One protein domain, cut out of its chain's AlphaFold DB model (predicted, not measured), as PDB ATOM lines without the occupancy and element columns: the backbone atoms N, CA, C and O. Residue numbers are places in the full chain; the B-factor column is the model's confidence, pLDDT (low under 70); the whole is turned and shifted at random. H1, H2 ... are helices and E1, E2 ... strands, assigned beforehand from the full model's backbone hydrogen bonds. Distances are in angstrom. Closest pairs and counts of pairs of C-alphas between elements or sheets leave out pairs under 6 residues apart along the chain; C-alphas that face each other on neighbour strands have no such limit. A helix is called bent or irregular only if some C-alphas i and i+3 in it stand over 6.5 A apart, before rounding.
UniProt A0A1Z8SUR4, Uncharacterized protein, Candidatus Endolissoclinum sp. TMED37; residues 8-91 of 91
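AT A GLANCE: This is residues 8 to 91 of the 91 residues of an uncharacterized protein of Candidatus Endolissoclinum sp. TMED37 (UniProt A0A1Z8SUR4). A strongly twisted sheet of four strands curls round one long helix, H2, which covers one of its faces; the short helix H1 only grazes the sheet, near the bend in E3. The sheet is made of two hairpins, E1 with E2 and E3 with E4, set side by side through the parallel pair E1 and E4. The printed part has 84 residues, with two named helices and four named strands in the order H1, E1, E2, H2, E3, E4; the sheet is mixed, with the order E2, E1, E4, E3, and the class is mixed, helices and strands. The whole is compact, with a radius of gyration of the C-alphas of 12.0 A, and rounded, with spans of 32 by 25 by 17 A.

IN THESE COORDINATES: Find C-alpha 11 at (122.093, 134.482, 195.258), where H1 begins; it takes residues 11 to 17 and is irregular, but only just: C-alphas 12 and 15 are 6.8 A apart. Strand E1 is residues 34 to 39, 16.2 A long, and E2 is residues 42 to 47, 16.8 A long. H2 starts at C-alpha 54, at (120.073, 134.876, 205.313), and runs 19.9 A through residues 54 to 67. E3, residues 74 to 82, measures 20.8 A from first to last C-alpha and bends by 76 degrees at residue 77. E4, residues 85 to 90, is 15.9 A long and ends at C-alpha 90, at (133.079, 125.723, 201.355).

HOW THE PARTS SIT: Begin in the sheet with the hairpin E1 and E2, antiparallel at 161 degrees, where N 37 and O 44 are 3.0 A apart, within hydrogen-bond range. E1 and E4 are parallel at 46 degrees, with N 36 and O 86 at 2.9 A. The hairpin E3 and E4 is antiparallel at 147 degrees, with N 80 and O 87 at 2.9 A. E2 and E3 are the edge strands and are apart. H2 is on the sheet, in two layers, helix over one face; it touches E2, closest at the C-alphas of Tyr 44 and Val 64, 5.7 A. It touches E1 too, closest at the C-alphas of Val 35 and Ala 60, 6.3 A. H2 and E3 are near each other. E2, H2 and E3 form a split strand-helix-strand unit, two strands of one sheet joined through a helix, with E1 and E4 between them in the sheet, and its crossover is right-handed. H1 only grazes the sheet with residues 13 to 17; its closest C-alphas to E3 are those of Met 17 and Gly 78, 6.9 A. H1 and H2 are only just apart, closest at 8.4 A. In H2 every O i to N i+4 pair is within hydrogen-bond range; in H1 it is 1 of 3, with 3 of 4 O i to N i+3 pairs.

THE WHOLE: Look to Asp 20 and Gly 41 for the two C-alphas farthest apart, 34.1 A. The printed part has no cut and ends at residue 91, the chain's last. Residues 18 to 33 make the one long link, from H1 to E1. The mean pLDDT of the printed part is 91.1, and no printed residue is under 70.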
ATOM      1  N   ARG A   8     132.016 134.910 199.315       91.69
ATOM      2  CA  ARG A   8     131.379 134.922 197.995       91.69
ATOM      3  C   ARG A   8     130.187 133.982 198.012       91.69
ATOM      4  O   ARG A   8     130.289 132.842 198.467       91.69
ATOM      5  N   ILE A   9     129.056 134.497 197.549       87.25
ATOM      6  CA  ILE A   9     127.766 133.814 197.533       87.25
ATOM      7  C   ILE A   9     127.079 134.215 196.236       87.25
ATOM      8  O   ILE A   9     126.950 135.406 195.956       87.25
ATOM      9  N   ASP A  10     126.639 133.230 195.466       82.06
ATOM     10  CA  ASP A  10     125.706 133.458 194.368       82.06
ATOM     11  C   ASP A  10     124.284 133.412 194.942       82.06
ATOM     12  O   ASP A  10     123.910 132.430 195.575       82.06
ATOM     13  N   GLU A  11     123.482 134.466 194.770       76.06
ATOM     14  CA  GLU A  11     122.093 134.482 195.258       76.06
ATOM     15  C   GLU A  11     121.258 133.339 194.653       76.06
ATOM     16  O   GLU A  11     120.308 132.879 195.287       76.06
ATOM     17  N   ALA A  12     121.656 132.794 193.498       81.31
ATOM     18  CA  ALA A  12     121.045 131.603 192.915       81.31
ATOM     19  C   ALA A  12     121.176 130.347 193.796       81.31
ATOM     20  O   ALA A  12     120.453 129.379 193.565       81.31
ATOM     21  N   ILE A  13     122.054 130.340 194.811       81.69
ATOM     22  CA  ILE A  13     122.142 129.223 195.763       81.69
ATOM     23  C   ILE A  13     121.037 129.260 196.825       81.69
ATOM     24  O   ILE A  13     120.775 128.234 197.452       81.69
ATOM     25  N   LEU A  14     120.387 130.413 197.045       82.50
ATOM     26  CA  LEU A  14     119.404 130.594 198.119       82.50
ATOM     27  C   LEU A  14     118.240 129.592 198.048       82.50
ATOM     28  O   LEU A  14     117.968 128.971 199.082       82.50
ATOM     29  N   PRO A  15     117.619 129.325 196.876       82.69
ATOM     30  CA  PRO A  15     116.547 128.332 196.782       82.69
ATOM     31  C   PRO A  15     116.978 126.939 197.256       82.69
ATOM     32  O   PRO A  15     116.205 126.219 197.884       82.69
ATOM     33  N   PHE A  16     118.244 126.569 197.036       80.06
ATOM     34  CA  PHE A  16     118.813 125.297 197.496       80.06
ATOM     35  C   PHE A  16     119.106 125.281 199.001       80.06
ATOM     36  O   PHE A  16     119.274 124.218 199.597       80.06
ATOM     37  N   MET A  17     119.145 126.455 199.625       82.94
ATOM     38  CA  MET A  17     119.217 126.638 201.068       82.94
ATOM     39  C   MET A  17     117.825 126.819 201.703       82.94
ATOM     40  O   MET A  17     117.741 127.158 202.878       82.94
ATOM     41  N   ASN A  18     116.723 126.560 200.989       80.44
ATOM     42  CA  ASN A  18     115.344 126.755 201.465       80.44
ATOM     43  C   ASN A  18     115.009 128.218 201.842       80.44
ATOM     44  O   ASN A  18     114.330 128.467 202.840       80.44
ATOM     45  N   GLY A  19     115.501 129.190 201.073       79.75
ATOM     46  CA  GLY A  19     115.026 130.577 201.096       79.75
ATOM     47  C   GLY A  19     114.966 131.138 199.677       79.75
ATOM     48  O   GLY A  19     115.743 130.726 198.828       79.75
ATOM     49  N   ASP A  20     114.075 132.080 199.407       81.69
ATOM     50  CA  ASP A  20     113.940 132.696 198.081       81.69
ATOM     51  C   ASP A  20     114.652 134.059 198.009       81.69
ATOM     52  O   ASP A  20     114.863 134.610 196.929       81.69
ATOM     53  N   SER A  21     115.044 134.619 199.157       89.00
ATOM     54  CA  SER A  21     115.677 135.929 199.265       89.00
ATOM     55  C   SER A  21     116.628 136.057 200.459       89.00
ATOM     56  O   SER A  21     116.529 135.357 201.468       89.00
ATOM     57  N   LEU A  22     117.528 137.045 200.385       90.31
ATOM     58  CA  LEU A  22     118.410 137.425 201.495       90.31
ATOM     59  C   LEU A  22     117.651 137.907 202.744       90.31
ATOM     60  O   LEU A  22     118.205 137.867 203.844       90.31
ATOM     61  N   SER A  23     116.416 138.387 202.579       91.75
ATOM     62  CA  SER A  23     115.544 138.830 203.673       91.75
ATOM     63  C   SER A  23     114.779 137.695 204.347       91.75
ATOM     64  O   SER A  23     114.180 137.924 205.398       91.75
ATOM     65  N   ASP A  24     114.807 136.485 203.791       90.12
ATOM     66  CA  ASP A  24     114.083 135.363 204.372       90.12
ATOM     67  C   ASP A  24     114.800 134.835 205.610       90.12
ATOM     68  O   ASP A  24     116.034 134.789 205.685       90.12
ATOM     69  N   ALA A  25     114.006 134.411 206.590       89.69
ATOM     70  CA  ALA A  25     114.501 133.707 207.758       89.69
ATOM     71  C   ALA A  25     114.572 132.199 207.454       89.69
ATOM     72  O   ALA A  25     113.526 131.593 207.197       89.69
ATOM     73  N   PRO A  26     115.754 131.558 207.516       89.31
ATOM     74  CA  PRO A  26     115.853 130.116 207.321       89.31
ATOM     75  C   PRO A  26     115.241 129.378 208.507       89.31
ATOM     76  O   PRO A  26     115.869 129.205 209.554       89.31
ATOM     77  N   THR A  27     113.998 128.927 208.347       86.88
ATOM     78  CA  THR A  27     113.229 128.274 209.418       86.88
ATOM     79  C   THR A  27     113.912 127.012 209.946       86.88
ATOM     80  O   THR A  27     113.874 126.761 211.156       86.88
ATOM     81  N   GLN A  28     114.633 126.277 209.088       85.69
ATOM     82  CA  GLN A  28     115.441 125.127 209.501       85.69
ATOM     83  C   GLN A  28     116.582 125.498 210.463       85.69
ATOM     84  O   GLN A  28     117.055 124.638 211.201       85.69
ATOM     85  N   PHE A  29     116.994 126.771 210.489       89.44
ATOM     86  CA  PHE A  29     118.036 127.305 211.367       89.44
ATOM     87  C   PHE A  29     117.495 128.197 212.485       89.44
ATOM     88  O   PHE A  29     118.235 128.955 213.108       89.44
ATOM     89  N   SER A  30     116.209 128.066 212.813       87.56
ATOM     90  CA  SER A  30     115.559 128.810 213.902       87.56
ATOM     91  C   SER A  30     116.209 128.619 215.281       87.56
ATOM     92  O   SER A  30     116.060 129.473 216.152       87.56
ATOM     93  N   LEU A  31     116.961 127.534 215.497       90.25
ATOM     94  CA  LEU A  31     117.691 127.267 216.746       90.25
ATOM     95  C   LEU A  31     119.158 127.724 216.716       90.25
ATOM     96  O   LEU A  31     119.876 127.553 217.710       90.25
ATOM     97  N   ALA A  32     119.618 128.289 215.599       93.50
ATOM     98  CA  ALA A  32     120.969 128.797 215.463       93.50
ATOM     99  C   ALA A  32     121.214 129.982 216.406       93.50
ATOM    100  O   ALA A  32     120.375 130.869 216.591       93.50
ATOM    101  N   LYS A  33     122.396 129.990 217.022       95.88
ATOM    102  CA  LYS A  33     122.853 131.050 217.935       95.88
ATOM    103  C   LYS A  33     124.199 131.623 217.520       95.88
ATOM    104  O   LYS A  33     124.520 132.753 217.887       95.88
ATOM    105  N   VAL A  34     125.005 130.846 216.805       97.19
ATOM    106  CA  VAL A  34     126.387 131.182 216.465       97.19
ATOM    107  C   VAL A  34     126.707 130.661 215.070       97.19
ATOM    108  O   VAL A  34     126.298 129.561 214.722       97.19
ATOM    109  N   VAL A  35     127.459 131.439 214.300       97.25
ATOM    110  CA  VAL A  35     128.222 130.979 213.136       97.25
ATOM    111  C   VAL A  35     129.644 130.669 213.581       97.25
ATOM    112  O   VAL A  35     130.239 131.449 214.330       97.25
ATOM    113  N   GLU A  36     130.186 129.555 213.106       96.69
ATOM    114  CA  GLU A  36     131.536 129.098 213.404       96.69
ATOM    115  C   GLU A  36     132.304 128.725 212.134       96.69
ATOM    116  O   GLU A  36     131.766 128.117 211.206       96.69
ATOM    117  N   ILE A  37     133.597 129.043 212.133       94.56
ATOM    118  CA  ILE A  37     134.575 128.473 211.210       94.56
ATOM    119  C   ILE A  37     135.808 128.012 211.988       94.56
ATOM    120  O   ILE A  37     136.242 128.670 212.934       94.56
ATOM    121  N   THR A  38     136.392 126.892 211.569       93.12
ATOM    122  CA  THR A  38     137.691 126.431 212.065       93.12
ATOM    123  C   THR A  38     138.734 126.606 210.968       93.12
ATOM    124  O   THR A  38     138.588 126.039 209.887       93.12
ATOM    125  N   ILE A  39     139.794 127.370 211.238       89.81
ATOM    126  CA  ILE A  39     140.936 127.545 210.328       89.81
ATOM    127  C   ILE A  39     142.210 127.193 211.087       89.81
ATOM    128  O   ILE A  39     142.463 127.731 212.161       89.81
ATOM    129  N   ASN A  40     143.020 126.284 210.532       89.94
ATOM    130  CA  ASN A  40     144.286 125.837 211.128       89.94
ATOM    131  C   ASN A  40     144.147 125.387 212.600       89.94
ATOM    132  O   ASN A  40     145.008 125.671 213.428       89.94
ATOM    133  N   GLY A  41     143.036 124.719 212.938       91.50
ATOM    134  CA  GLY A  41     142.742 124.241 214.297       91.50
ATOM    135  C   GLY A  41     142.252 125.315 215.277       91.50
ATOM    136  O   GLY A  41     141.949 124.989 216.422       91.50
ATOM    137  N   VAL A  42     142.139 126.576 214.849       95.25
ATOM    138  CA  VAL A  42     141.589 127.671 215.656       95.25
ATOM    139  C   VAL A  42     140.131 127.902 215.281       95.25
ATOM    140  O   VAL A  42     139.792 128.032 214.104       95.25
ATOM    141  N   VAL A  43     139.276 127.968 216.299       95.81
ATOM    142  CA  VAL A  43     137.834 128.170 216.157       95.81
ATOM    143  C   VAL A  43     137.501 129.658 216.259       95.81
ATOM    144  O   VAL A  43     137.850 130.317 217.240       95.81
ATOM    145  N   TYR A  44     136.791 130.187 215.265       97.25
ATOM    146  CA  TYR A  44     136.319 131.570 215.213       97.25
ATOM    147  C   TYR A  44     134.798 131.597 215.179       97.25
ATOM    148  O   TYR A  44     134.175 130.927 214.360       97.25
ATOM    149  N   GLN A  45     134.205 132.405 216.056       97.50
ATOM    150  CA  GLN A  45     132.760 132.439 216.255       97.50
ATOM    151  C   GLN A  45     132.181 133.854 216.148       97.50
ATOM    152  O   GLN A  45     132.802 134.858 216.528       97.50
ATOM    153  N   GLN A  46     130.940 133.926 215.676       97.62
ATOM    154  CA  GLN A  46     130.120 135.132 215.678       97.62
ATOM    155  C   GLN A  46     128.699 134.784 216.118       97.62
ATOM    156  O   GLN A  46     128.052 133.918 215.540       97.62
ATOM    157  N   ARG A  47     128.196 135.477 217.147       96.88
ATOM    158  CA  ARG A  47     126.806 135.315 217.590       96.88
ATOM    159  C   ARG A  47     125.844 135.865 216.542       96.88
ATOM    160  O   ARG A  47     126.093 136.936 215.982       96.88
ATOM    161  N   LEU A  48     124.745 135.148 216.350       95.19
ATOM    162  CA  LEU A  48     123.605 135.544 215.536       95.19
ATOM    163  C   LEU A  48     122.543 136.220 216.405       95.19
ATOM    164  O   LEU A  48     122.421 135.939 217.601       95.19
ATOM    165  N   LYS A  49     121.758 137.102 215.788       88.62
ATOM    166  CA  LYS A  49     120.469 137.526 216.342       88.62
ATOM    167  C   LYS A  49     119.436 136.431 216.068       88.62
ATOM    168  O   LYS A  49     119.624 135.630 215.160       88.62
ATOM    169  N   ASN A  50     118.381 136.359 216.872       82.00
ATOM    170  CA  ASN A  50     117.296 135.412 216.638       82.00
ATOM    171  C   ASN A  50     115.948 136.132 216.837       82.00
ATOM    172  O   ASN A  50     115.748 136.694 217.920       82.00
ATOM    173  N   PRO A  51     115.064 136.173 215.819       86.19
ATOM    174  CA  PRO A  51     115.238 135.596 214.478       86.19
ATOM    175  C   PRO A  51     116.366 136.273 213.683       86.19
ATOM    176  O   PRO A  51     116.748 137.403 213.986       86.19
ATOM    177  N   CYS A  52     116.921 135.558 212.701       90.69
ATOM    178  CA  CYS A  52     117.855 136.121 211.727       90.69
ATOM    179  C   CYS A  52     117.463 135.758 210.300       90.69
ATOM    180  O   CYS A  52     116.804 134.750 210.049       90.69
ATOM    181  N   THR A  53     117.898 136.610 209.384       93.62
ATOM    182  CA  THR A  53     117.771 136.457 207.934       93.62
ATOM    183  C   THR A  53     119.016 135.813 207.329       93.62
ATOM    184  O   THR A  53     120.092 135.812 207.942       93.62
ATOM    185  N   TRP A  54     118.913 135.326 206.092       93.25
ATOM    186  CA  TRP A  54     120.073 134.876 205.313       93.25
ATOM    187  C   TRP A  54     121.174 135.932 205.223       93.25
ATOM    188  O   TRP A  54     122.347 135.624 205.439       93.25
ATOM    189  N   LEU A  55     120.802 137.196 205.011       92.94
ATOM    190  CA  LEU A  55     121.736 138.319 205.008       92.94
ATOM    191  C   LEU A  55     122.556 138.403 206.301       92.94
ATOM    192  O   LEU A  55     123.759 138.661 206.263       92.94
ATOM    193  N   GLU A  56     121.921 138.219 207.455       94.19
ATOM    194  CA  GLU A  56     122.602 138.289 208.750       94.19
ATOM    195  C   GLU A  56     123.519 137.090 208.986       94.19
ATOM    196  O   GLU A  56     124.608 137.260 209.539       94.19
ATOM    197  N   ILE A  57     123.123 135.903 208.522       94.81
ATOM    198  CA  ILE A  57     123.967 134.703 208.556       94.81
ATOM    199  C   ILE A  57     125.211 134.907 207.687       94.81
ATOM    200  O   ILE A  57     126.327 134.661 208.144       94.81
ATOM    201  N   PHE A  58     125.053 135.422 206.470       94.62
ATOM    202  CA  PHE A  58     126.171 135.681 205.563       94.62
ATOM    203  C   PHE A  58     127.106 136.768 206.089       94.62
ATOM    204  O   PHE A  58     128.320 136.576 206.103       94.62
ATOM    205  N   LYS A  59     126.567 137.855 206.653       94.81
ATOM    206  CA  LYS A  59     127.383 138.846 207.373       94.81
ATOM    207  C   LYS A  59     128.163 138.210 208.522       94.81
ATOM    208  O   LYS A  59     129.321 138.554 208.735       94.81
ATOM    209  N   ALA A  60     127.559 137.291 209.271       96.06
ATOM    210  CA  ALA A  60     128.249 136.610 210.359       96.06
ATOM    211  C   ALA A  60     129.380 135.696 209.855       96.06
ATOM    212  O   ALA A  60     130.448 135.691 210.469       96.06
ATOM    213  N   PHE A  61     129.186 134.993 208.732       96.19
ATOM    214  CA  PHE A  61     130.248 134.230 208.065       96.19
ATOM    215  C   PHE A  61     131.398 135.128 207.596       96.19
ATOM    216  O   PHE A  61     132.557 134.841 207.891       96.19
ATOM    217  N   ASP A  62     131.090 136.245 206.943       95.69
ATOM    218  CA  ASP A  62     132.104 137.200 206.490       95.69
ATOM    219  C   ASP A  62     132.915 137.762 207.670       95.69
ATOM    220  O   ASP A  62     134.145 137.788 207.649       95.69
ATOM    221  N   LEU A  63     132.242 138.089 208.777       96.31
ATOM    222  CA  LEU A  63     132.895 138.559 209.999       96.31
ATOM    223  C   LEU A  63     133.828 137.518 210.628       96.31
ATOM    224  O   LEU A  63     134.900 137.891 211.109       96.31
ATOM    225  N   VAL A  64     133.457 136.232 210.674       96.31
ATOM    226  CA  VAL A  64     134.375 135.208 211.211       96.31
ATOM    227  C   VAL A  64     135.565 134.980 210.284       96.31
ATOM    228  O   VAL A  64     136.675 134.799 210.785       96.31
ATOM    229  N   LEU A  65     135.380 135.079 208.964       95.44
ATOM    230  CA  LEU A  65     136.475 135.030 207.994       95.44
ATOM    231  C   LEU A  65     137.447 136.198 208.204       95.44
ATOM    232  O   LEU A  65     138.653 135.972 208.330       95.44
ATOM    233  N   ILE A  66     136.944 137.423 208.369       95.06
ATOM    234  CA  ILE A  66     137.779 138.603 208.657       95.06
ATOM    235  C   ILE A  66     138.550 138.405 209.970       95.06
ATOM    236  O   ILE A  66     139.769 138.579 210.016       95.06
ATOM    237  N   LYS A  67     137.875 137.962 211.041       95.19
ATOM    238  CA  LYS A  67     138.515 137.691 212.346       95.19
ATOM    239  C   LYS A  67     139.582 136.604 212.274       95.19
ATOM    240  O   LYS A  67     140.577 136.682 212.995       95.19
ATOM    241  N   SER A  68     139.386 135.611 211.411       93.88
ATOM    242  CA  SER A  68     140.359 134.545 211.181       93.88
ATOM    243  C   SER A  68     141.613 135.003 210.433       93.88
ATOM    244  O   SER A  68     142.575 134.243 210.340       93.88
ATOM    245  N   LYS A  69     141.632 136.252 209.936       92.94
ATOM    246  CA  LYS A  69     142.681 136.797 209.062       92.94
ATOM    247  C   LYS A  69     142.854 135.968 207.787       92.94
ATOM    248  O   LYS A  69     143.971 135.788 207.299       92.94
ATOM    249  N   ALA A  70     141.744 135.454 207.260       90.38
ATOM    250  CA  ALA A  70     141.719 134.824 205.954       90.38
ATOM    251  C   ALA A  70     142.285 135.788 204.897       90.38
ATOM    252  O   ALA A  70     141.935 136.963 204.853       90.38
ATOM    253  N   ASN A  71     143.176 135.283 204.047       90.00
ATOM    254  CA  ASN A  71     143.874 136.064 203.021       90.00
ATOM    255  C   ASN A  71     143.365 135.776 201.598       90.00
ATOM    256  O   ASN A  71     144.022 136.121 200.618       90.00
ATOM    257  N   ARG A  72     142.213 135.110 201.485       90.50
ATOM    258  CA  ARG A  72     141.563 134.758 200.220       90.50
ATOM    259  C   ARG A  72     140.048 134.833 200.360       90.50
ATOM    260  O   ARG A  72     139.532 134.792 201.474       90.50
ATOM    261  N   LYS A  73     139.356 134.897 199.221       93.25
ATOM    262  CA  LYS A  73     137.899 134.752 199.159       93.25
ATOM    263  C   LYS A  73     137.484 133.300 199.435       93.25
ATOM    264  O   LYS A  73     138.241 132.381 199.120       93.25
ATOM    265  N   PHE A  74     136.302 133.123 200.012       93.06
ATOM    266  CA  PHE A  74     135.687 131.837 200.331       93.06
ATOM    267  C   PHE A  74     134.333 131.742 199.644       93.06
ATOM    268  O   PHE A  74     133.458 132.572 199.888       93.06
ATOM    269  N   ASP A  75     134.172 130.723 198.809       92.25
ATOM    270  CA  ASP A  75     132.926 130.442 198.111       92.25
ATOM    271  C   ASP A  75     132.066 129.525 198.994       92.25
ATOM    272  O   ASP A  75     132.455 128.400 199.321       92.25
ATOM    273  N   LEU A  76     130.917 130.029 199.447       92.56
ATOM    274  CA  LEU A  76     129.994 129.284 200.305       92.56
ATOM    275  C   LEU A  76     128.983 128.530 199.436       92.56
ATOM    276  O   LEU A  76     128.138 129.148 198.797       92.56
ATOM    277  N   ALA A  77     129.038 127.200 199.448       89.94
ATOM    278  CA  ALA A  77     128.108 126.340 198.710       89.94
ATOM    279  C   ALA A  77     126.902 125.884 199.539       89.94
ATOM    280  O   ALA A  77     125.893 125.453 198.988       89.94
ATOM    281  N   GLY A  78     127.000 125.938 200.866       91.06
ATOM    282  CA  GLY A  78     125.991 125.376 201.755       91.06
ATOM    283  C   GLY A  78     126.153 125.876 203.181       91.06
ATOM    284  O   GLY A  78     127.226 126.323 203.575       91.06
ATOM    285  N   VAL A  79     125.098 125.757 203.980       92.94
ATOM    286  CA  VAL A  79     125.162 125.971 205.429       92.94
ATOM    287  C   VAL A  79     124.576 124.746 206.108       92.94
ATOM    288  O   VAL A  79     123.549 124.221 205.690       92.94
ATOM    289  N   THR A  80     125.243 124.284 207.158       92.75
ATOM    290  CA  THR A  80     124.780 123.180 208.001       92.75
ATOM    291  C   THR A  80     124.632 123.662 209.429       92.75
ATOM    292  O   THR A  80     125.302 124.609 209.843       92.75
ATOM    293  N   GLN A  81     123.769 122.994 210.189       93.56
ATOM    294  CA  GLN A  81     123.631 123.226 211.617       93.56
ATOM    295  C   GLN A  81     123.974 121.959 212.393       93.56
ATOM    296  O   GLN A  81     123.451 120.885 212.101       93.56
ATOM    297  N   HIS A  82     124.774 122.113 213.444       94.19
ATOM    298  CA  HIS A  82     124.941 121.109 214.486       94.19
ATOM    299  C   HIS A  82     124.653 121.751 215.849       94.19
ATOM    300  O   HIS A  82     125.269 122.747 216.235       94.19
ATOM    301  N   ASN A  83     123.675 121.208 216.580       90.62
ATOM    302  CA  ASN A  83     123.103 121.813 217.790       90.62
ATOM    303  C   ASN A  83     122.565 123.236 217.547       90.62
ATOM    304  O   ASN A  83     121.484 123.387 216.991       90.62
ATOM    305  N   SER A  84     123.309 124.275 217.939       94.38
ATOM    306  CA  SER A  84     122.967 125.698 217.742       94.38
ATOM    307  C   SER A  84     124.060 126.467 216.989       94.38
ATOM    308  O   SER A  84     124.094 127.701 217.037       94.38
ATOM    309  N   VAL A  85     124.972 125.748 216.336       96.44
ATOM    310  CA  VAL A  85     126.110 126.312 215.610       96.44
ATOM    311  C   VAL A  85     125.915 126.078 214.118       96.44
ATOM    312  O   VAL A  85     125.660 124.948 213.701       96.44
ATOM    313  N   LEU A  86     126.018 127.151 213.335       96.25
ATOM    314  CA  LEU A  86     126.051 127.102 211.880       96.25
ATOM    315  C   LEU A  86     127.490 127.008 211.391       96.25
ATOM    316  O   LEU A  86     128.346 127.792 211.803       96.25
ATOM    317  N   SER A  87     127.720 126.093 210.459       95.25
ATOM    318  CA  SER A  87     128.999 125.908 209.782       95.25
ATOM    319  C   SER A  87     128.792 125.941 208.275       95.25
ATOM    320  O   SER A  87     127.826 125.377 207.753       95.25
ATOM    321  N   GLY A  88     129.696 126.624 207.577       93.12
ATOM    322  CA  GLY A  88     129.669 126.720 206.122       93.12
ATOM    323  C   GLY A  88     130.214 125.454 205.464       93.12
ATOM    324  O   GLY A  88     131.152 124.838 205.971       93.12
ATOM    325  N   ILE A  89     129.630 125.089 204.327       91.50
ATOM    326  CA  ILE A  89     130.206 124.160 203.354       91.50
ATOM    327  C   ILE A  89     130.900 125.022 202.300       91.50
ATOM    328  O   ILE A  89     130.245 125.809 201.617       91.50
ATOM    329  N   TRP A  90     132.220 124.890 202.199       90.94
ATOM    330  CA  TRP A  90     133.079 125.723 201.355       90.94
ATOM    331  C   TRP A  90     133.538 124.955 200.108       90.94
ATOM    332  O   TRP A  90     133.722 123.738 200.195       90.94
ATOM    333  N   LEU A  91     133.742 125.658 198.987       87.50
ATOM    334  CA  LEU A  91     134.385 125.133 197.768       87.50
ATOM    335  C   LEU A  91     135.889 125.443 197.723       87.50
ATOM    336  O   LEU A  91     136.317 126.467 198.308       87.50
TER     337      LEU A  91